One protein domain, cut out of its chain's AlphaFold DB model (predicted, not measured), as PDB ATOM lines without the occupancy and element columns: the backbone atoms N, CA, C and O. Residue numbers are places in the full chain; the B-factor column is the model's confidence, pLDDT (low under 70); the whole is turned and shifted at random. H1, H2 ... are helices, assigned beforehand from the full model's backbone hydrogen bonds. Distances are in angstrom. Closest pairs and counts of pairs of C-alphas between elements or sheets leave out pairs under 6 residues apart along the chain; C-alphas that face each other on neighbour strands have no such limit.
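This is residues 455 to 534 and 542 to 627 of the 816 residues of an uncharacterized protein of Colletotrichum simmondsii (UniProt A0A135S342). H4, H5 and H6 fold back and forth side by side as a row along one side of the domain, and the short H3 lies in the middle, between that row and H2. H1 and H2 lie toward one end of the long axis and H7 toward the other, where residues 622 to 627 stick out. A long loop, residues 513 to 534, has no named element. The printed part has 166 residues with seven named helices, H1 to H7 in order, and no named strand: all helix, with mostly crossed packing. It is compact, with a radius of gyration of the C-alphas of 16.8 A, and elongated, spanning 60 by 34 by 31 A.

H1, residues 455 to 473, touches H2, residues 479 to 497, with residues 457 to 462 alone, at a steep tilt of 46 degrees, opposite ways; the closest C-alphas, of Val 458 and Gly 486, are 5.9 A apart. H3, residues 507 to 512, is the hub, touching four helices. H2 touches it with residues 483 to 490 alone, the closest C-alphas, of Cys 483 and Leu 512, being 5.5 A apart. H4, residues 549 to 563, and H5, residues 570 to 585, form a helical hairpin at a tilt of 36 degrees, only just steep; the closest C-alphas are those of Leu 554 and Ala 577, 6.6 A. H5 and H6, residues 593 to 605, form another helical hairpin at a shallow tilt of 14 degrees; the closest C-alphas are those of Gln 574 and Val 603, 6.0 A. H6 and H3 only just touch, with 3 pairs of C-alphas within 8 A, the closest being those of Ile 511 and Leu 602, 6.1 A. H7, residues 610 to 622, touches H4, the C-alphas of Arg 555 and Ala 617 being closest at 5.3 A. H6 and H7 are apart. In H2, H3, H4, H5 and H6 every O i to N i+4 pair is within hydrogen-bond range; in H1 it is 14 of 15 and in H7 8 of 9.

H1 begins with C-alpha 455 at (117.600, 138.453, 128.877) and is 26.5 A long; H2 is 26.6 A. H3 begins with C-alpha 507 at (116.290, 138.363, 139.304). H4 is 21.0 A long and H5 22.5 A. H6 is 17.9 A and H7 18.5 A, ending with C-alpha 622 at (130.526, 138.226, 153.251).

The two C-alphas farthest apart, of Gly 474 and Glu 627, are 62.3 A apart. Residues 535 to 541 are not printed, and C-alphas 534 and 542 are 15.9 A apart across the cut. Of the links that are printed whole, none is long. The mean pLDDT of the printed part is 77.7, with 39 residues under 70, among them 514 to 534 and 621 to 627.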
ATOM      1  N   HIS A 455     118.512 137.343 129.203       84.19
ATOM      2  CA  HIS A 455     117.600 138.453 128.877       84.19
ATOM      3  C   HIS A 455     117.282 138.547 127.381       84.19
ATOM      4  O   HIS A 455     116.130 138.737 127.006       84.19
ATOM      5  N   GLN A 456     118.302 138.423 126.532       83.38
ATOM      6  CA  GLN A 456     118.161 138.528 125.085       83.38
ATOM      7  C   GLN A 456     117.404 137.315 124.524       83.38
ATOM      8  O   GLN A 456     116.453 137.520 123.781       83.38
ATOM      9  N   LEU A 457     117.729 136.091 124.973       82.81
ATOM     10  CA  LEU A 457     117.000 134.863 124.607       82.81
ATOM     11  C   LEU A 457     115.503 134.952 124.937       82.81
ATOM     12  O   LEU A 457     114.654 134.733 124.077       82.81
ATOM     13  N   VAL A 458     115.179 135.294 126.187       85.44
ATOM     14  CA  VAL A 458     113.787 135.415 126.644       85.44
ATOM     15  C   VAL A 458     113.062 136.522 125.883       85.44
ATOM     16  O   VAL A 458     111.928 136.329 125.455       85.44
ATOM     17  N   LYS A 459     113.713 137.668 125.659       86.56
ATOM     18  CA  LYS A 459     113.139 138.779 124.895       86.56
ATOM     19  C   LYS A 459     112.869 138.415 123.432       86.56
ATOM     20  O   LYS A 459     111.849 138.846 122.900       86.56
ATOM     21  N   GLU A 460     113.762 137.670 122.784       81.81
ATOM     22  CA  GLU A 460     113.621 137.234 121.389       81.81
ATOM     23  C   GLU A 460     112.444 136.267 121.226       81.81
ATOM     24  O   GLU A 460     111.528 136.557 120.456       81.81
ATOM     25  N   GLU A 461     112.396 135.187 122.008       84.69
ATOM     26  CA  GLU A 461     111.309 134.201 121.927       84.69
ATOM     27  C   GLU A 461     109.949 134.799 122.356       84.69
ATOM     28  O   GLU A 461     108.950 134.584 121.671       84.69
ATOM     29  N   ILE A 462     109.889 135.637 123.405       86.94
ATOM     30  CA  ILE A 462     108.640 136.326 123.795       86.94
ATOM     31  C   ILE A 462     108.187 137.326 122.717       86.94
ATOM     32  O   ILE A 462     106.993 137.405 122.428       86.94
ATOM     33  N   ALA A 463     109.097 138.072 122.080       85.81
ATOM     34  CA  ALA A 463     108.728 138.981 120.991       85.81
ATOM     35  C   ALA A 463     108.202 138.228 119.754       85.81
ATOM     36  O   ALA A 463     107.240 138.683 119.133       85.81
ATOM     37  N   LEU A 464     108.796 137.077 119.421       81.12
ATOM     38  CA  LEU A 464     108.322 136.198 118.349       81.12
ATOM     39  C   LEU A 464     106.947 135.601 118.672       81.12
ATOM     40  O   LEU A 464     106.065 135.623 117.818       81.12
ATOM     41  N   TYR A 465     106.726 135.133 119.901       83.00
ATOM     42  CA  TYR A 465     105.435 134.587 120.325       83.00
ATOM     43  C   TYR A 465     104.320 135.639 120.333       83.00
ATOM     44  O   TYR A 465     103.245 135.371 119.809       83.00
ATOM     45  N   ILE A 466     104.578 136.856 120.831       84.62
ATOM     46  CA  ILE A 466     103.609 137.967 120.774       84.62
ATOM     47  C   ILE A 466     103.186 138.257 119.325       84.62
ATOM     48  O   ILE A 466     101.999 138.441 119.066       84.62
ATOM     49  N   GLN A 467     104.136 138.272 118.383       77.25
ATOM     50  CA  GLN A 467     103.841 138.473 116.962       77.25
ATOM     51  C   GLN A 467     103.036 137.294 116.387       77.25
ATOM     52  O   GLN A 467     101.971 137.502 115.815       77.25
ATOM     53  N   ASN A 468     103.492 136.058 116.612       76.31
ATOM     54  CA  ASN A 468     102.844 134.839 116.116       76.31
ATOM     55  C   ASN A 468     101.439 134.605 116.701       76.31
ATOM     56  O   ASN A 468     100.621 133.960 116.051       76.31
ATOM     57  N   HIS A 469     101.161 135.080 117.919       77.94
ATOM     58  CA  HIS A 469      99.835 135.042 118.540       77.94
ATOM     59  C   HIS A 469      98.912 136.083 117.902       77.94
ATOM     60  O   HIS A 469      97.823 135.747 117.441       77.94
ATOM     61  N   PHE A 470      99.383 137.328 117.785       77.75
ATOM     62  CA  PHE A 470      98.630 138.417 117.165       77.75
ATOM     63  C   PHE A 470      98.280 138.132 115.695       77.75
ATOM     64  O   PHE A 470      97.166 138.416 115.265       77.75
ATOM     65  N   ASP A 471      99.190 137.509 114.943       71.88
ATOM     66  CA  ASP A 471      98.969 137.135 113.539       71.88
ATOM     67  C   ASP A 471      98.022 135.925 113.354       71.88
ATOM     68  O   ASP A 471      97.593 135.661 112.229       71.88
ATOM     69  N   LYS A 472      97.687 135.190 114.429       71.12
ATOM     70  CA  LYS A 472      96.734 134.061 114.416       71.12
ATOM     71  C   LYS A 472      95.366 134.438 114.987       71.12
ATOM     72  O   LYS A 472      94.359 134.283 114.302       71.12
ATOM     73  N   GLU A 473      95.348 134.931 116.223       79.06
ATOM     74  CA  GLU A 473      94.129 135.150 117.015       79.06
ATOM     75  C   GLU A 473      93.619 136.604 116.922       79.06
ATOM     76  O   GLU A 473      92.459 136.892 117.212       79.06
ATOM     77  N   GLY A 474      94.466 137.540 116.470       75.44
ATOM     78  CA  GLY A 474      94.136 138.964 116.320       75.44
ATOM     79  C   GLY A 474      94.279 139.806 117.594       75.44
ATOM     80  O   GLY A 474      94.053 141.019 117.554       75.44
ATOM     81  N   ASP A 475      94.670 139.197 118.715       82.81
ATOM     82  CA  ASP A 475      94.868 139.842 120.013       82.81
ATOM     83  C   ASP A 475      96.238 139.515 120.645       82.81
ATOM     84  O   ASP A 475      97.107 138.873 120.046       82.81
ATOM     85  N   PHE A 476      96.483 140.060 121.839       82.56
ATOM     86  CA  PHE A 476      97.755 139.910 122.546       82.56
ATOM     87  C   PHE A 476      97.668 138.782 123.586       82.56
ATOM     88  O   PHE A 476      96.711 138.776 124.362       82.56
ATOM     89  N   PRO A 477      98.680 137.895 123.674       86.00
ATOM     90  CA  PRO A 477      98.717 136.834 124.679       86.00
ATOM     91  C   PRO A 477      98.737 137.419 126.093       86.00
ATOM     92  O   PRO A 477      99.292 138.501 126.321       86.00
ATOM     93  N   CYS A 478      98.169 136.693 127.057       87.19
ATOM     94  CA  CYS A 478      98.142 137.154 128.439       87.19
ATOM     95  C   CYS A 478      99.503 136.962 129.131       87.19
ATOM     96  O   CYS A 478     100.304 136.101 128.758       87.19
ATOM     97  N   ASP A 479      99.759 137.737 130.187       86.69
ATOM     98  CA  ASP A 479     101.040 137.695 130.908       86.69
ATOM     99  C   ASP A 479     101.344 136.306 131.501       86.69
ATOM    100  O   ASP A 479     102.507 135.925 131.613       86.69
ATOM    101  N   GLN A 480     100.317 135.501 131.797       84.56
ATOM    102  CA  GLN A 480     100.487 134.120 132.250       84.56
ATOM    103  C   GLN A 480     101.103 133.224 131.159       84.56
ATOM    104  O   GLN A 480     101.964 132.402 131.471       84.56
ATOM    105  N   ASP A 481     100.735 133.405 129.887       83.81
ATOM    106  CA  ASP A 481     101.323 132.664 128.759       83.81
ATOM    107  C   ASP A 481     102.745 133.133 128.452       83.81
ATOM    108  O   ASP A 481     103.628 132.319 128.181       83.81
ATOM    109  N   LEU A 482     103.006 134.434 128.601       87.56
ATOM    110  CA  LEU A 482     104.358 134.984 128.495       87.56
ATOM    111  C   LEU A 482     105.277 134.464 129.618       87.56
ATOM    112  O   LEU A 482     106.445 134.166 129.366       87.56
ATOM    113  N   CYS A 483     104.750 134.264 130.831       86.06
ATOM    114  CA  CYS A 483     105.450 133.580 131.922       86.06
ATOM    115  C   CYS A 483     105.660 132.081 131.644       86.06
ATOM    116  O   CYS A 483     106.768 131.584 131.858       86.06
ATOM    117  N   ARG A 484     104.658 131.354 131.117       83.44
ATOM    118  CA  ARG A 484     104.815 129.945 130.685       83.44
ATOM    119  C   ARG A 484     105.932 129.806 129.643       83.44
ATOM    120  O   ARG A 484     106.807 128.951 129.791       83.44
ATOM    121  N   LEU A 485     105.947 130.679 128.635       84.56
ATOM    122  CA  LEU A 485     106.991 130.730 127.613       84.56
ATOM    123  C   LEU A 485     108.359 131.078 128.214       84.56
ATOM    124  O   LEU A 485     109.324 130.356 127.976       84.56
ATOM    125  N   GLY A 486     108.452 132.125 129.039       85.31
ATOM    126  CA  GLY A 486     109.694 132.510 129.720       85.31
ATOM    127  C   GLY A 486     110.278 131.374 130.569       85.31
ATOM    128  O   GLY A 486     111.471 131.080 130.469       85.31
ATOM    129  N   LYS A 487     109.430 130.665 131.327       84.25
ATOM    130  CA  LYS A 487     109.776 129.440 132.068       84.25
ATOM    131  C   LYS A 487     110.305 128.349 131.126       84.25
ATOM    132  O   LYS A 487     111.380 127.813 131.389       84.25
ATOM    133  N   SER A 488     109.611 128.060 130.022       82.56
ATOM    134  CA  SER A 488     110.012 127.045 129.031       82.56
ATOM    135  C   SER A 488     111.360 127.357 128.361       82.56
ATOM    136  O   SER A 488     112.236 126.489 128.291       82.56
ATOM    137  N   VAL A 489     111.565 128.611 127.938       83.38
ATOM    138  CA  VAL A 489     112.815 129.114 127.343       83.38
ATOM    139  C   VAL A 489     113.974 128.952 128.323       83.38
ATOM    140  O   VAL A 489     114.985 128.341 127.980       83.38
ATOM    141  N   ILE A 490     113.818 129.433 129.561       82.25
ATOM    142  CA  ILE A 490     114.867 129.362 130.585       82.25
ATOM    143  C   ILE A 490     115.179 127.902 130.950       82.25
ATOM    144  O   ILE A 490     116.347 127.520 130.958       82.25
ATOM    145  N   GLN A 491     114.170 127.060 131.198       80.75
ATOM    146  CA  GLN A 491     114.378 125.648 131.550       80.75
ATOM    147  C   GLN A 491     115.016 124.841 130.410       80.75
ATOM    148  O   GLN A 491     115.823 123.945 130.657       80.75
ATOM    149  N   THR A 492     114.679 125.146 129.156       77.69
ATOM    150  CA  THR A 492     115.260 124.470 127.987       77.69
ATOM    151  C   THR A 492     116.692 124.927 127.726       77.69
ATOM    152  O   THR A 492     117.550 124.094 127.439       77.69
ATOM    153  N   ALA A 493     116.985 126.209 127.935       77.31
ATOM    154  CA  ALA A 493     118.338 126.745 127.912       77.31
ATOM    155  C   ALA A 493     119.225 126.143 129.027       77.31
ATOM    156  O   ALA A 493     120.332 125.680 128.754       77.31
ATOM    157  N   GLU A 494     118.723 126.049 130.264       78.19
ATOM    158  CA  GLU A 494     119.409 125.387 131.389       78.19
ATOM    159  C   GLU A 494     119.683 123.898 131.124       78.19
ATOM    160  O   GLU A 494     120.751 123.393 131.471       78.19
ATOM    161  N   ARG A 495     118.763 123.199 130.446       76.25
ATOM    162  CA  ARG A 495     118.927 121.792 130.040       76.25
ATOM    163  C   ARG A 495     120.016 121.588 128.976       76.25
ATOM    164  O   ARG A 495     120.578 120.500 128.904       76.25
ATOM    165  N   ILE A 496     120.285 122.596 128.141       70.94
ATOM    166  CA  ILE A 496     121.191 122.500 126.982       70.94
ATOM    167  C   ILE A 496     122.606 122.990 127.304       70.94
ATOM    168  O   ILE A 496     123.571 122.359 126.878       70.94
ATOM    169  N   TRP A 497     122.744 124.075 128.071       71.56
ATOM    170  CA  TRP A 497     124.052 124.617 128.472       71.56
ATOM    171  C   TRP A 497     124.500 124.190 129.877       71.56
ATOM    172  O   TRP A 497     125.659 124.377 130.235       71.56
ATOM    173  N   GLY A 498     123.614 123.537 130.633       61.00
ATOM    174  CA  GLY A 498     123.907 122.949 131.933       61.00
ATOM    175  C   GLY A 498     123.796 123.932 133.099       61.00
ATOM    176  O   GLY A 498     123.967 125.144 132.971       61.00
ATOM    177  N   THR A 499     123.528 123.378 134.280       58.94
ATOM    178  CA  THR A 499     123.482 124.114 135.547       58.94
ATOM    179  C   THR A 499     124.430 123.474 136.551       58.94
ATOM    180  O   THR A 499     124.181 122.368 137.033       58.94
ATOM    181  N   SER A 500     125.493 124.190 136.921       55.31
ATOM    182  CA  SER A 500     126.236 123.889 138.149       55.31
ATOM    183  C   SER A 500     125.292 123.980 139.363       55.31
ATOM    184  O   SER A 500     124.438 124.869 139.390       55.31
ATOM    185  N   PRO A 501     125.447 123.152 140.415       51.81
ATOM    186  CA  PRO A 501     124.701 123.325 141.668       51.81
ATOM    187  C   PRO A 501     125.022 124.648 142.396       51.81
ATOM    188  O   PRO A 501     124.327 125.004 143.343       51.81
ATOM    189  N   SER A 502     126.041 125.393 141.947       54.69
ATOM    190  CA  SER A 502     126.333 126.773 142.362       54.69
ATOM    191  C   SER A 502     126.163 127.784 141.211       54.69
ATOM    192  O   SER A 502     126.833 128.817 141.199       54.69
ATOM    193  N   ALA A 503     125.311 127.493 140.220       60.34
ATOM    194  CA  ALA A 503     125.069 128.391 139.091       60.34
ATOM    195  C   ALA A 503     124.562 129.778 139.547       60.34
ATOM    196  O   ALA A 503     123.773 129.871 140.495       60.34
ATOM    197  N   PRO A 504     124.968 130.867 138.868       63.19
ATOM    198  CA  PRO A 504     124.411 132.186 139.127       63.19
ATOM    199  C   PRO A 504     122.912 132.205 138.795       63.19
ATOM    200  O   PRO A 504     122.498 131.740 137.737       63.19
ATOM    201  N   SER A 505     122.102 132.791 139.681       76.00
ATOM    202  CA  SER A 505     120.721 133.183 139.361       76.00
ATOM    203  C   SER A 505     120.641 134.690 139.138       76.00
ATOM    204  O   SER A 505     121.354 135.463 139.791       76.00
ATOM    205  N   SER A 506     119.744 135.094 138.243       87.12
ATOM    206  CA  SER A 506     119.359 136.483 138.004       87.12
ATOM    207  C   SER A 506     117.939 136.731 138.499       87.12
ATOM    208  O   SER A 506     117.077 135.871 138.336       87.12
ATOM    209  N   TRP A 507     117.654 137.936 138.992       90.44
ATOM    210  CA  TRP A 507     116.290 138.363 139.304       90.44
ATOM    211  C   TRP A 507     115.327 138.278 138.110       90.44
ATOM    212  O   TRP A 507     114.130 138.132 138.325       90.44
ATOM    213  N   LEU A 508     115.829 138.249 136.866       89.38
ATOM    214  CA  LEU A 508     115.023 137.920 135.683       89.38
ATOM    215  C   LEU A 508     114.378 136.524 135.780       89.38
ATOM    216  O   LEU A 508     113.218 136.358 135.414       89.38
ATOM    217  N   ARG A 509     115.112 135.522 136.285       88.00
ATOM    218  CA  ARG A 509     114.562 134.189 136.575       88.00
ATOM    219  C   ARG A 509     113.549 134.273 137.706       88.00
ATOM    220  O   ARG A 509     112.485 133.679 137.599       88.00
ATOM    221  N   ASP A 510     113.880 135.016 138.760       88.00
ATOM    222  CA  ASP A 510     113.051 135.107 139.962       88.00
ATOM    223  C   ASP A 510     111.685 135.793 139.689       88.00
ATOM    224  O   ASP A 510     110.707 135.436 140.342       88.00
ATOM    225  N   ILE A 511     111.582 136.714 138.710       89.06
ATOM    226  CA  ILE A 511     110.297 137.317 138.275       89.06
ATOM    227  C   ILE A 511     109.518 136.480 137.248       89.06
ATOM    228  O   ILE A 511     108.296 136.561 137.216       89.06
ATOM    229  N   LEU A 512     110.191 135.682 136.408       85.25
ATOM    230  CA  LEU A 512     109.536 134.824 135.402       85.25
ATOM    231  C   LEU A 512     109.150 133.445 135.954       85.25
ATOM    232  O   LEU A 512     108.289 132.766 135.398       85.25
ATOM    233  N   ILE A 513     109.806 133.018 137.032       81.88
ATOM    234  CA  ILE A 513     109.568 131.754 137.730       81.88
ATOM    235  C   ILE A 513     109.479 132.017 139.252       81.88
ATOM    236  O   ILE A 513     110.292 131.486 140.016       81.88
ATOM    237  N   PRO A 514     108.526 132.849 139.728       69.69
ATOM    238  CA  PRO A 514     108.289 133.034 141.156       69.69
ATOM    239  C   PRO A 514     107.965 131.701 141.844       69.69
ATOM    240  O   PRO A 514     107.299 130.830 141.281       69.69
ATOM    241  N   ALA A 515     108.413 131.557 143.095       59.81
ATOM    242  CA  ALA A 515     108.400 130.289 143.834       59.81
ATOM    243  C   ALA A 515     107.004 129.660 144.029       59.81
ATOM    244  O   ALA A 515     106.906 128.464 144.288       59.81
ATOM    245  N   ASN A 516     105.940 130.452 143.870       53.47
ATOM    246  CA  ASN A 516     104.553 130.022 144.035       53.47
ATOM    247  C   ASN A 516     103.906 129.500 142.730       53.47
ATOM    248  O   ASN A 516     102.738 129.132 142.761       53.47
ATOM    249  N   LEU A 517     104.632 129.419 141.599       53.66
ATOM    250  CA  LEU A 517     104.162 128.784 140.346       53.66
ATOM    251  C   LEU A 517     104.207 127.242 140.389       53.66
ATOM    252  O   LEU A 517     104.689 126.575 139.466       53.66
ATOM    253  N   VAL A 518     103.690 126.683 141.480       49.69
ATOM    254  CA  VAL A 518     103.294 125.277 141.588       49.69
ATOM    255  C   VAL A 518     101.907 125.139 140.943       49.69
ATOM    256  O   VAL A 518     101.075 126.026 141.098       49.69
ATOM    257  N   GLU A 519     101.669 124.054 140.199       50.91
ATOM    258  CA  GLU A 519     100.360 123.719 139.598       50.91
ATOM    259  C   GLU A 519      99.796 124.734 138.572       50.91
ATOM    260  O   GLU A 519      98.660 125.193 138.654       50.91
ATOM    261  N   LEU A 520     100.563 124.986 137.503       49.09
ATOM    262  CA  LEU A 520     100.006 125.379 136.193       49.09
ATOM    263  C   LEU A 520     100.408 124.386 135.088       49.09
ATOM    264  O   LEU A 520     100.673 124.779 133.952       49.09
ATOM    265  N   ASP A 521     100.403 123.093 135.418       44.81
ATOM    266  CA  ASP A 521     100.656 121.979 134.490       44.81
ATOM    267  C   ASP A 521      99.408 121.640 133.644       44.81
ATOM    268  O   ASP A 521      99.044 120.484 133.436       44.81
ATOM    269  N   GLY A 522      98.732 122.679 133.148       46.88
ATOM    270  CA  GLY A 522      97.849 122.556 131.997       46.88
ATOM    271  C   GLY A 522      98.698 122.644 130.733       46.88
ATOM    272  O   GLY A 522      99.324 123.680 130.502       46.88
ATOM    273  N   GLU A 523      98.724 121.578 129.929       46.47
ATOM    274  CA  GLU A 523      99.452 121.521 128.653       46.47
ATOM    275  C   GLU A 523      98.837 122.470 127.609       46.47
ATOM    276  O   GLU A 523      98.114 122.065 126.700       46.47
ATOM    277  N   VAL A 524      99.155 123.761 127.723       47.62
ATOM    278  CA  VAL A 524      99.148 124.668 126.575       47.62
ATOM    279  C   VAL A 524     100.426 124.372 125.796       47.62
ATOM    280  O   VAL A 524     101.520 124.710 126.253       47.62
ATOM    281  N   ASP A 525     100.304 123.723 124.637       52.59
ATOM    282  CA  ASP A 525     101.442 123.518 123.737       52.59
ATOM    283  C   ASP A 525     101.831 124.853 123.084       52.59
ATOM    284  O   ASP A 525     101.332 125.253 122.032       52.59
ATOM    285  N   ILE A 526     102.717 125.573 123.770       57.06
ATOM    286  CA  ILE A 526     103.304 126.847 123.337       57.06
ATOM    287  C   ILE A 526     104.340 126.629 122.209       57.06
ATOM    288  O   ILE A 526     104.796 127.594 121.594       57.06
ATOM    289  N   GLY A 527     104.674 125.373 121.887       57.09
ATOM    290  CA  GLY A 527     105.720 125.000 120.944       57.09
ATOM    291  C   GLY A 527     107.118 124.964 121.571       57.09
ATOM    292  O   GLY A 527     107.376 125.500 122.653       57.09
ATOM    293  N   ASN A 528     108.058 124.313 120.878       60.16
ATOM    294  CA  ASN A 528     109.463 124.295 121.289       60.16
ATOM    295  C   ASN A 528     110.142 125.629 120.925       60.16
ATOM    296  O   ASN A 528     110.114 125.975 119.745       60.16
ATOM    297  N   PRO A 529     110.816 126.326 121.864       60.28
ATOM    298  CA  PRO A 529     111.550 127.564 121.582       60.28
ATOM    299  C   PRO A 529     112.500 127.446 120.382       60.28
ATOM    300  O   PRO A 529     113.343 126.544 120.324       60.28
ATOM    301  N   HIS A 530     112.368 128.350 119.414       56.00
ATOM    302  CA  HIS A 530     112.849 128.106 118.053       56.00
ATOM    303  C   HIS A 530     114.358 128.331 117.872       56.00
ATOM    304  O   HIS A 530     114.971 127.665 117.036       56.00
ATOM    305  N   HIS A 531     114.983 129.204 118.669       56.38
ATOM    306  CA  HIS A 531     116.416 129.522 118.564       56.38
ATOM    307  C   HIS A 531     117.329 128.728 119.511       56.38
ATOM    308  O   HIS A 531     118.550 128.834 119.402       56.38
ATOM    309  N   ILE A 532     116.799 127.879 120.402       59.62
ATOM    310  CA  ILE A 532     117.616 127.100 121.362       59.62
ATOM    311  C   ILE A 532     118.200 125.816 120.717       59.62
ATOM    312  O   ILE A 532     118.395 124.794 121.369       59.62
ATOM    313  N   GLN A 533     118.488 125.846 119.410       51.34
ATOM    314  CA  GLN A 533     119.030 124.717 118.648       51.34
ATOM    315  C   GLN A 533     120.504 124.917 118.271       51.34
ATOM    316  O   GLN A 533     120.805 125.417 117.189       51.34
ATOM    317  N   SER A 534     121.417 124.476 119.147       45.78
ATOM    318  CA  SER A 534     122.685 123.776 118.823       45.78
ATOM    319  C   SER A 534     123.702 123.910 119.967       45.78
ATOM    320  O   SER A 534     124.123 125.030 120.271       45.78
ATOM    321  N   GLU A 542     129.673 127.280 132.079       59.44
ATOM    322  CA  GLU A 542     129.113 128.546 132.554       59.44
ATOM    323  C   GLU A 542     127.625 128.641 132.183       59.44
ATOM    324  O   GLU A 542     127.247 128.407 131.033       59.44
ATOM    325  N   GLY A 543     126.775 129.002 133.146       68.69
ATOM    326  CA  GLY A 543     125.323 129.050 132.946       68.69
ATOM    327  C   GLY A 543     124.841 130.268 132.144       68.69
ATOM    328  O   GLY A 543     125.531 131.274 132.007       68.69
ATOM    329  N   ILE A 544     123.591 130.235 131.680       75.75
ATOM    330  CA  ILE A 544     122.983 131.314 130.864       75.75
ATOM    331  C   ILE A 544     122.820 132.670 131.579       75.75
ATOM    332  O   ILE A 544     122.572 133.690 130.933       75.75
ATOM    333  N   PHE A 545     122.953 132.679 132.907       81.19
ATOM    334  CA  PHE A 545     122.945 133.875 133.755       81.19
ATOM    335  C   PHE A 545     124.357 134.309 134.195       81.19
ATOM    336  O   PHE A 545     124.486 135.235 135.001       81.19
ATOM    337  N   GLU A 546     125.412 133.670 133.679       75.38
ATOM    338  CA  GLU A 546     126.795 134.047 133.971       75.38
ATOM    339  C   GLU A 546     127.074 135.483 133.513       75.38
ATOM    340  O   GLU A 546     126.700 135.886 132.410       75.38
ATOM    341  N   ASN A 547     127.686 136.283 134.391       73.38
ATOM    342  CA  ASN A 547     127.884 137.726 134.193       73.38
ATOM    343  C   ASN A 547     126.613 138.517 133.771       73.38
ATOM    344  O   ASN A 547     126.714 139.527 133.070       73.38
ATOM    345  N   CYS A 548     125.403 138.093 134.176       84.19
ATOM    346  CA  CYS A 548     124.160 138.730 133.726       84.19
ATOM    347  C   CYS A 548     124.081 140.230 134.118       84.19
ATOM    348  O   CYS A 548     124.038 140.559 135.309       84.19
ATOM    349  N   PRO A 549     123.974 141.165 133.149       84.12
ATOM    350  CA  PRO A 549     124.039 142.605 133.412       84.12
ATOM    351  C   PRO A 549     122.798 143.169 134.120       84.12
ATOM    352  O   PRO A 549     122.880 144.258 134.687       84.12
ATOM    353  N   LEU A 550     121.661 142.463 134.110       88.44
ATOM    354  CA  LEU A 550     120.501 142.809 134.946       88.44
ATOM    355  C   LEU A 550     120.834 142.610 136.430       88.44
ATOM    356  O   LEU A 550     120.592 143.488 137.259       88.44
ATOM    357  N   GLU A 551     121.397 141.446 136.751       90.12
ATOM    358  CA  GLU A 551     121.695 141.012 138.114       90.12
ATOM    359  C   GLU A 551     122.808 141.858 138.736       90.12
ATOM    360  O   GLU A 551     122.633 142.415 139.818       90.12
ATOM    361  N   ASP A 552     123.933 142.009 138.035       87.88
ATOM    362  CA  ASP A 552     125.100 142.741 138.531       87.88
ATOM    363  C   ASP A 552     124.795 144.229 138.797       87.88
ATOM    364  O   ASP A 552     125.149 144.748 139.859       87.88
ATOM    365  N   GLN A 553     124.066 144.911 137.904       90.00
ATOM    366  CA  GLN A 553     123.672 146.310 138.125       90.00
ATOM    367  C   GLN A 553     122.786 146.469 139.370       90.00
ATOM    368  O   GLN A 553     123.071 147.318 140.216       90.00
ATOM    369  N   LEU A 554     121.766 145.619 139.541       91.19
ATOM    370  CA  LEU A 554     120.856 145.735 140.680       91.19
ATOM    371  C   LEU A 554     121.517 145.294 142.002       91.19
ATOM    372  O   LEU A 554     121.315 145.933 143.037       91.19
ATOM    373  N   ARG A 555     122.409 144.289 141.988       90.44
ATOM    374  CA  ARG A 555     123.240 143.955 143.162       90.44
ATOM    375  C   ARG A 555     124.200 145.080 143.544       90.44
ATOM    376  O   ARG A 555     124.472 145.252 144.731       90.44
ATOM    377  N   ARG A 556     124.753 145.839 142.589       88.81
ATOM    378  CA  ARG A 556     125.587 147.022 142.893       88.81
ATOM    379  C   ARG A 556     124.774 148.102 143.607       88.81
ATOM    380  O   ARG A 556     125.252 148.632 144.605       88.81
ATOM    381  N   PHE A 557     123.545 148.362 143.160       90.25
ATOM    382  CA  PHE A 557     122.627 149.301 143.813       90.25
ATOM    383  C   PHE A 557     122.298 148.886 145.260       90.25
ATOM    384  O   PHE A 557     122.506 149.665 146.191       90.25
ATOM    385  N   VAL A 558     121.906 147.623 145.480       89.62
ATOM    386  CA  VAL A 558     121.619 147.093 146.829       89.62
ATOM    387  C   VAL A 558     122.858 147.143 147.739       89.62
ATOM    388  O   VAL A 558     122.753 147.560 148.895       89.62
ATOM    389  N   ARG A 559     124.049 146.788 147.229       87.31
ATOM    390  CA  ARG A 559     125.312 146.898 147.986       87.31
ATOM    391  C   ARG A 559     125.659 148.350 148.342       87.31
ATOM    392  O   ARG A 559     126.107 148.590 149.458       87.31
ATOM    393  N   MET A 560     125.410 149.309 147.448       85.81
ATOM    394  CA  MET A 560     125.644 150.739 147.692       85.81
ATOM    395  C   MET A 560     124.760 151.298 148.818       85.81
ATOM    396  O   MET A 560     125.246 152.058 149.650       85.81
ATOM    397  N   HIS A 561     123.485 150.907 148.897       85.00
ATOM    398  CA  HIS A 561     122.642 151.290 150.038       85.00
ATOM    399  C   HIS A 561     123.164 150.692 151.354       85.00
ATOM    400  O   HIS A 561     123.235 151.391 152.367       85.00
ATOM    401  N   HIS A 562     123.606 149.430 151.326       82.38
ATOM    402  CA  HIS A 562     124.124 148.757 152.517       82.38
ATOM    403  C   HIS A 562     125.430 149.381 153.042       82.38
ATOM    404  O   HIS A 562     125.554 149.595 154.245       82.38
ATOM    405  N   THR A 563     126.375 149.760 152.169       79.94
ATOM    406  CA  THR A 563     127.605 150.468 152.588       79.94
ATOM    407  C   THR A 563     127.345 151.892 153.088       79.94
ATOM    408  O   THR A 563     128.150 152.424 153.850       79.94
ATOM    409  N   LEU A 564     126.204 152.492 152.733       84.25
ATOM    410  CA  LEU A 564     125.705 153.752 153.300       84.25
ATOM    411  C   LEU A 564     124.948 153.572 154.633       84.25
ATOM    412  O   LEU A 564     124.389 154.541 155.147       84.25
ATOM    413  N   GLY A 565     124.905 152.355 155.191       75.38
ATOM    414  CA  GLY A 565     124.226 152.060 156.455       75.38
ATOM    415  C   GLY A 565     122.702 152.192 156.387       75.38
ATOM    416  O   GLY A 565     122.063 152.429 157.410       75.38
ATOM    417  N   ARG A 566     122.111 152.082 155.188       79.12
ATOM    418  CA  ARG A 566     120.666 152.204 154.958       79.12
ATOM    419  C   ARG A 566     120.104 150.915 154.380       79.12
ATOM    420  O   ARG A 566     120.674 150.327 153.463       79.12
ATOM    421  N   GLU A 567     118.938 150.511 154.864       79.00
ATOM    422  CA  GLU A 567     118.154 149.501 154.163       79.00
ATOM    423  C   GLU A 567     117.542 150.131 152.902       79.00
ATOM    424  O   GLU A 567     117.036 151.252 152.930       79.00
ATOM    425  N   CYS A 568     117.662 149.436 151.770       83.88
ATOM    426  CA  CYS A 568     117.043 149.837 150.510       83.88
ATOM    427  C   CYS A 568     115.612 149.274 150.488       83.88
ATOM    428  O   CYS A 568     115.485 148.041 150.531       83.88
ATOM    429  N   PRO A 569     114.558 150.111 150.482       88.94
ATOM    430  CA  PRO A 569     113.182 149.631 150.510       88.94
ATOM    431  C   PRO A 569     112.809 148.976 149.176       88.94
ATOM    432  O   PRO A 569     113.358 149.301 148.125       88.94
ATOM    433  N   ASP A 570     111.858 148.048 149.223       90.75
ATOM    434  CA  ASP A 570     111.467 147.194 148.096       90.75
ATOM    435  C   ASP A 570     111.043 148.013 146.866       90.75
ATOM    436  O   ASP A 570     111.520 147.756 145.763       90.75
ATOM    437  N   HIS A 571     110.279 149.087 147.084       91.25
ATOM    438  CA  HIS A 571     109.895 150.076 146.071       91.25
ATOM    439  C   HIS A 571     111.088 150.662 145.291       91.25
ATOM    440  O   HIS A 571     111.024 150.805 144.069       91.25
ATOM    441  N   ASP A 572     112.192 150.990 145.967       91.00
ATOM    442  CA  ASP A 572     113.358 151.598 145.313       91.00
ATOM    443  C   ASP A 572     114.122 150.557 144.483       91.00
ATOM    444  O   ASP A 572     114.665 150.878 143.426       91.00
ATOM    445  N   ILE A 573     114.098 149.289 144.911       92.62
ATOM    446  CA  ILE A 573     114.645 148.154 144.159       92.62
ATOM    447  C   ILE A 573     113.781 147.864 142.916       92.62
ATOM    448  O   ILE A 573     114.334 147.631 141.842       92.62
ATOM    449  N   GLN A 574     112.448 147.939 143.020       94.69
ATOM    450  CA  GLN A 574     111.521 147.818 141.881       94.69
ATOM    451  C   GLN A 574     111.702 148.968 140.876       94.69
ATOM    452  O   GLN A 574     111.812 148.739 139.668       94.69
ATOM    453  N   SER A 575     111.810 150.203 141.370       92.06
ATOM    454  CA  SER A 575     112.062 151.401 140.560       92.06
ATOM    455  C   SER A 575     113.403 151.323 139.813       92.06
ATOM    456  O   SER A 575     113.453 151.522 138.595       92.06
ATOM    457  N   GLU A 576     114.486 150.932 140.496       92.88
ATOM    458  CA  GLU A 576     115.797 150.737 139.868       92.88
ATOM    459  C   GLU A 576     115.794 149.563 138.873       92.88
ATOM    460  O   GLU A 576     116.373 149.680 137.793       92.88
ATOM    461  N   ALA A 577     115.092 148.461 139.159       93.06
ATOM    462  CA  ALA A 577     114.927 147.354 138.212       93.06
ATOM    463  C   ALA A 577     114.225 147.808 136.918       93.06
ATOM    464  O   ALA A 577     114.696 147.501 135.819       93.06
ATOM    465  N   CYS A 578     113.175 148.629 137.026       93.75
ATOM    466  CA  CYS A 578     112.524 149.259 135.873       93.75
ATOM    467  C   CYS A 578     113.478 150.192 135.111       93.75
ATOM    468  O   CYS A 578     113.493 150.192 133.874       93.75
ATOM    469  N   ARG A 579     114.312 150.965 135.822       92.81
ATOM    470  CA  ARG A 579     115.331 151.836 135.215       92.81
ATOM    471  C   ARG A 579     116.377 151.026 134.444       92.81
ATOM    472  O   ARG A 579     116.731 151.403 133.327       92.81
ATOM    473  N   ILE A 580     116.839 149.905 135.001       91.31
ATOM    474  CA  ILE A 580     117.806 149.000 134.365       91.31
ATOM    475  C   ILE A 580     117.194 148.324 133.127       91.31
ATOM    476  O   ILE A 580     117.863 148.279 132.094       91.31
ATOM    477  N   LEU A 581     115.935 147.865 133.178       90.69
ATOM    478  CA  LEU A 581     115.237 147.311 132.006       90.69
ATOM    479  C   LEU A 581     115.185 148.326 130.860       90.69
ATOM    480  O   LEU A 581     115.630 148.023 129.758       90.69
ATOM    481  N   ASN A 582     114.742 149.559 131.132       88.06
ATOM    482  CA  ASN A 582     114.723 150.638 130.137       88.06
ATOM    483  C   ASN A 582     116.129 150.952 129.583       88.06
ATOM    484  O   ASN A 582     116.290 151.188 128.385       88.06
ATOM    485  N   GLN A 583     117.156 150.935 130.439       87.00
ATOM    486  CA  GLN A 583     118.542 151.195 130.042       87.00
ATOM    487  C   GLN A 583     119.104 150.096 129.127       87.00
ATOM    488  O   GLN A 583     119.757 150.415 128.135       87.00
ATOM    489  N   ILE A 584     118.858 148.818 129.436       83.06
ATOM    490  CA  ILE A 584     119.287 147.695 128.590       83.06
ATOM    491  C   ILE A 584     118.481 147.674 127.289       83.06
ATOM    492  O   ILE A 584     119.068 147.500 126.219       83.06
ATOM    493  N   GLU A 585     117.175 147.938 127.346       83.00
ATOM    494  CA  GLU A 585     116.310 148.005 126.169       83.00
ATOM    495  C   GLU A 585     116.798 149.060 125.168       83.00
ATOM    496  O   GLU A 585     116.976 148.751 123.991       83.00
ATOM    497  N   GLY A 586     117.161 150.256 125.647       73.44
ATOM    498  CA  GLY A 586     117.775 151.320 124.843       73.44
ATOM    499  C   GLY A 586     119.173 151.011 124.277       73.44
ATOM    500  O   GLY A 586     119.715 151.830 123.536       73.44
ATOM    501  N   THR A 587     119.761 149.853 124.603       72.00
ATOM    502  CA  THR A 587     121.031 149.355 124.036       72.00
ATOM    503  C   THR A 587     120.890 148.066 123.217       72.00
ATOM    504  O   THR A 587     121.873 147.606 122.636       72.00
ATOM    505  N   SER A 588     119.693 147.475 123.156       70.38
ATOM    506  CA  SER A 588     119.433 146.227 122.431       70.38
ATOM    507  C   SER A 588     119.289 146.467 120.918       70.38
ATOM    508  O   SER A 588     118.978 147.572 120.475       70.38
ATOM    509  N   LEU A 589     119.525 145.429 120.107       60.16
ATOM    510  CA  LEU A 589     119.517 145.520 118.635       60.16
ATOM    511  C   LEU A 589     118.121 145.792 118.046       60.16
ATOM    512  O   LEU A 589     118.007 146.379 116.973       60.16
ATOM    513  N   PHE A 590     117.072 145.398 118.766       66.00
ATOM    514  CA  PHE A 590     115.676 145.729 118.491       66.00
ATOM    515  C   PHE A 590     114.998 146.150 119.797       66.00
ATOM    516  O   PHE A 590     115.434 145.742 120.877       66.00
ATOM    517  N   THR A 591     113.922 146.933 119.727       75.81
ATOM    518  CA  THR A 591     113.144 147.334 120.907       75.81
ATOM    519  C   THR A 591     111.713 146.809 120.836       75.81
ATOM    520  O   THR A 591     111.070 146.868 119.791       75.81
ATOM    521  N   SER A 592     111.199 146.289 121.953       81.81
ATOM    522  CA  SER A 592     109.829 145.792 122.080       81.81
ATOM    523  C   SER A 592     109.155 146.378 123.316       81.81
ATOM    524  O   SER A 592     109.333 145.913 124.443       81.81
ATOM    525  N   ARG A 593     108.311 147.391 123.086       81.75
ATOM    526  CA  ARG A 593     107.485 148.025 124.129       81.75
ATOM    527  C   ARG A 593     106.596 147.021 124.874       81.75
ATOM    528  O   ARG A 593     106.262 147.245 126.031       81.75
ATOM    529  N   HIS A 594     106.199 145.937 124.204       84.69
ATOM    530  CA  HIS A 594     105.313 144.919 124.759       84.69
ATOM    531  C   HIS A 594     106.064 144.013 125.737       84.69
ATOM    532  O   HIS A 594     105.587 143.830 126.853       84.69
ATOM    533  N   VAL A 595     107.276 143.559 125.381       87.69
ATOM    534  CA  VAL A 595     108.148 142.790 126.289       87.69
ATOM    535  C   VAL A 595     108.618 143.652 127.464       87.69
ATOM    536  O   VAL A 595     108.523 143.221 128.609       87.69
ATOM    537  N   LEU A 596     109.057 144.893 127.212       89.19
ATOM    538  CA  LEU A 596     109.447 145.826 128.277       89.19
ATOM    539  C   LEU A 596     108.286 146.093 129.249       89.19
ATOM    540  O   LEU A 596     108.480 146.075 130.464       89.19
ATOM    541  N   GLY A 597     107.080 146.319 128.717       88.00
ATOM    542  CA  GLY A 597     105.871 146.526 129.510       88.00
ATOM    543  C   GLY A 597     105.478 145.298 130.333       88.00
ATOM    544  O   GLY A 597     105.111 145.456 131.492       88.00
ATOM    545  N   PHE A 598     105.595 144.093 129.767       92.44
ATOM    546  CA  PHE A 598     105.393 142.820 130.470       92.44
ATOM    547  C   PHE A 598     106.385 142.646 131.630       92.44
ATOM    548  O   PHE A 598     105.963 142.529 132.778       92.44
ATOM    549  N   LEU A 599     107.694 142.751 131.373       91.69
ATOM    550  CA  LEU A 599     108.718 142.630 132.421       91.69
ATOM    551  C   LEU A 599     108.576 143.712 133.505       91.69
ATOM    552  O   LEU A 599     108.829 143.450 134.677       91.69
ATOM    553  N   THR A 600     108.126 144.914 133.134       91.88
ATOM    554  CA  THR A 600     107.825 145.988 134.091       91.88
ATOM    555  C   THR A 600     106.596 145.668 134.945       91.88
ATOM    556  O   THR A 600     106.615 145.970 136.133       91.88
ATOM    557  N   ARG A 601     105.549 145.024 134.403       92.38
ATOM    558  CA  ARG A 601     104.408 144.561 135.217       92.38
ATOM    559  C   ARG A 601     104.847 143.521 136.245       92.38
ATOM    560  O   ARG A 601     104.602 143.746 137.423       92.38
ATOM    561  N   LEU A 602     105.597 142.490 135.841       90.44
ATOM    562  CA  LEU A 602     106.103 141.458 136.762       90.44
ATOM    563  C   LEU A 602     106.948 142.030 137.918       90.44
ATOM    564  O   LEU A 602     106.859 141.558 139.050       90.44
ATOM    565  N   VAL A 603     107.751 143.069 137.652       92.38
ATOM    566  CA  VAL A 603     108.559 143.760 138.676       92.38
ATOM    567  C   VAL A 603     107.695 144.428 139.756       92.38
ATOM    568  O   VAL A 603     108.114 144.468 140.914       92.38
ATOM    569  N   TRP A 604     106.504 144.928 139.406       92.00
ATOM    570  CA  TRP A 604     105.569 145.575 140.340       92.00
ATOM    571  C   TRP A 604     104.496 144.634 140.909       92.00
ATOM    572  O   TRP A 604     103.993 144.895 141.998       92.00
ATOM    573  N   GLU A 605     104.167 143.545 140.212       87.62
ATOM    574  CA  GLU A 605     103.170 142.542 140.619       87.62
ATOM    575  C   GLU A 605     103.576 141.777 141.889       87.62
ATOM    576  O   GLU A 605     102.723 141.380 142.681       87.62
ATOM    577  N   SER A 606     104.881 141.596 142.120       84.44
ATOM    578  CA  SER A 606     105.398 140.915 143.307       84.44
ATOM    579  C   SER A 606     106.686 141.546 143.834       84.44
ATOM    580  O   SER A 606     107.492 142.080 143.074       84.44
ATOM    581  N   ALA A 607     106.906 141.424 145.145       87.56
ATOM    582  CA  ALA A 607     108.171 141.730 145.816       87.56
ATOM    583  C   ALA A 607     108.991 140.466 146.160       87.56
ATOM    584  O   ALA A 607     110.141 140.578 146.579       87.56
ATOM    585  N   GLU A 608     108.452 139.254 145.964       86.44
ATOM    586  CA  GLU A 608     109.082 137.998 146.416       86.44
ATOM    587  C   GLU A 608     110.481 137.774 145.818       86.44
ATOM    588  O   GLU A 608     111.390 137.287 146.490       86.44
ATOM    589  N   TRP A 609     110.692 138.208 144.574       89.94
ATOM    590  CA  TRP A 609     111.971 138.144 143.859       89.94
ATOM    591  C   TRP A 609     113.081 139.019 144.483       89.94
ATOM    592  O   TRP A 609     114.274 138.774 144.272       89.94
ATOM    593  N   ILE A 610     112.721 140.006 145.310       90.12
ATOM    594  CA  ILE A 610     113.664 140.896 146.001       90.12
ATOM    595  C   ILE A 610     114.368 140.154 147.147       90.12
ATOM    596  O   ILE A 610     115.532 140.432 147.451       90.12
ATOM    597  N   TYR A 611     113.717 139.166 147.768       87.62
ATOM    598  CA  TYR A 611     114.310 138.363 148.841       87.62
ATOM    599  C   TYR A 611     115.531 137.525 148.392       87.62
ATOM    600  O   TYR A 611     116.598 137.666 149.009       87.62
ATOM    601  N   PRO A 612     115.474 136.692 147.327       87.56
ATOM    602  CA  PRO A 612     116.647 135.974 146.839       87.56
ATOM    603  C   PRO A 612     117.719 136.926 146.285       87.56
ATOM    604  O   PRO A 612     118.897 136.699 146.561       87.56
ATOM    605  N   LEU A 613     117.352 138.035 145.625       89.12
ATOM    606  CA  LEU A 613     118.304 139.087 145.235       89.12
ATOM    607  C   LEU A 613     119.073 139.640 146.449       89.12
ATOM    608  O   LEU A 613     120.304 139.662 146.441       89.12
ATOM    609  N   ARG A 614     118.369 140.050 147.515       88.62
ATOM    610  CA  ARG A 614     118.979 140.550 148.761       88.62
ATOM    611  C   ARG A 614     119.892 139.505 149.403       88.62
ATOM    612  O   ARG A 614     120.947 139.868 149.917       88.62
ATOM    613  N   ARG A 615     119.537 138.214 149.356       85.25
ATOM    614  CA  ARG A 615     120.409 137.120 149.828       85.25
ATOM    615  C   ARG A 615     121.690 137.003 148.998       85.25
ATOM    616  O   ARG A 615     122.762 136.893 149.588       85.25
ATOM    617  N   ARG A 616     121.604 137.076 147.665       87.12
ATOM    618  CA  ARG A 616     122.780 137.048 146.775       87.12
ATOM    619  C   ARG A 616     123.679 138.269 147.008       87.12
ATOM    620  O   ARG A 616     124.858 138.102 147.295       87.12
ATOM    621  N   ALA A 617     123.111 139.475 147.048       85.38
ATOM    622  CA  ALA A 617     123.846 140.711 147.339       85.38
ATOM    623  C   ALA A 617     124.491 140.747 148.744       85.38
ATOM    624  O   ALA A 617     125.531 141.381 148.910       85.38
ATOM    625  N   LYS A 618     123.907 140.069 149.747       82.31
ATOM    626  CA  LYS A 618     124.522 139.885 151.077       82.31
ATOM    627  C   LYS A 618     125.663 138.864 151.066       82.31
ATOM    628  O   LYS A 618     126.641 139.074 151.775       82.31
ATOM    629  N   LYS A 619     125.587 137.797 150.259       80.06
ATOM    630  CA  LYS A 619     126.710 136.857 150.099       80.06
ATOM    631  C   LYS A 619     127.929 137.557 149.490       80.06
ATOM    632  O   LYS A 619     129.013 137.480 150.056       80.06
ATOM    633  N   ASP A 620     127.709 138.358 148.445       70.62
ATOM    634  CA  ASP A 620     128.727 139.188 147.775       70.62
ATOM    635  C   ASP A 620     129.406 140.245 148.689       70.62
ATOM    636  O   ASP A 620     130.284 140.975 148.229       70.62
ATOM    637  N   LEU A 621     128.971 140.382 149.950       68.44
ATOM    638  CA  LEU A 621     129.578 141.227 150.988       68.44
ATOM    639  C   LEU A 621     130.289 140.415 152.086       68.44
ATOM    640  O   LEU A 621     131.171 140.949 152.749       68.44
ATOM    641  N   LEU A 622     129.909 139.148 152.286       65.44
ATOM    642  CA  LEU A 622     130.526 138.226 153.251       65.44
ATOM    643  C   LEU A 622     131.725 137.480 152.653       65.44
ATOM    644  O   LEU A 622     132.653 137.142 153.380       65.44
ATOM    645  N   ASP A 623     131.729 137.277 151.332       59.59
ATOM    646  CA  ASP A 623     132.864 136.717 150.587       59.59
ATOM    647  C   ASP A 623     134.035 137.741 150.442       59.59
ATOM    648  O   ASP A 623     135.060 137.428 149.839       59.59
ATOM    649  N   ILE A 624     133.915 138.959 151.005       55.91
ATOM    650  CA  ILE A 624     134.986 139.975 151.086       55.91
ATOM    651  C   ILE A 624     135.780 139.773 152.386       55.91
ATOM    652  O   ILE A 624     135.247 139.936 153.484       55.91
ATOM    653  N   HIS A 625     137.069 139.442 152.275       41.62
ATOM    654  CA  HIS A 625     137.912 139.126 153.433       41.62
ATOM    655  C   HIS A 625     138.134 140.349 154.358       41.62
ATOM    656  O   HIS A 625     138.514 141.415 153.869       41.62
ATOM    657  N   PRO A 626     138.012 140.214 155.698       42.31
ATOM    658  CA  PRO A 626     138.174 141.339 156.629       42.31
ATOM    659  C   PRO A 626     139.540 142.046 156.603       42.31
ATOM    660  O   PRO A 626     139.642 143.181 157.064       42.31
ATOM    661  N   GLU A 627     140.594 141.409 156.082       38.16
ATOM    662  CA  GLU A 627     141.948 141.982 156.076       38.16
ATOM    663  C   GLU A 627     142.118 143.145 155.081       38.16
ATOM    664  O   GLU A 627     142.905 144.058 155.342       38.16
TER     665      GLU A 627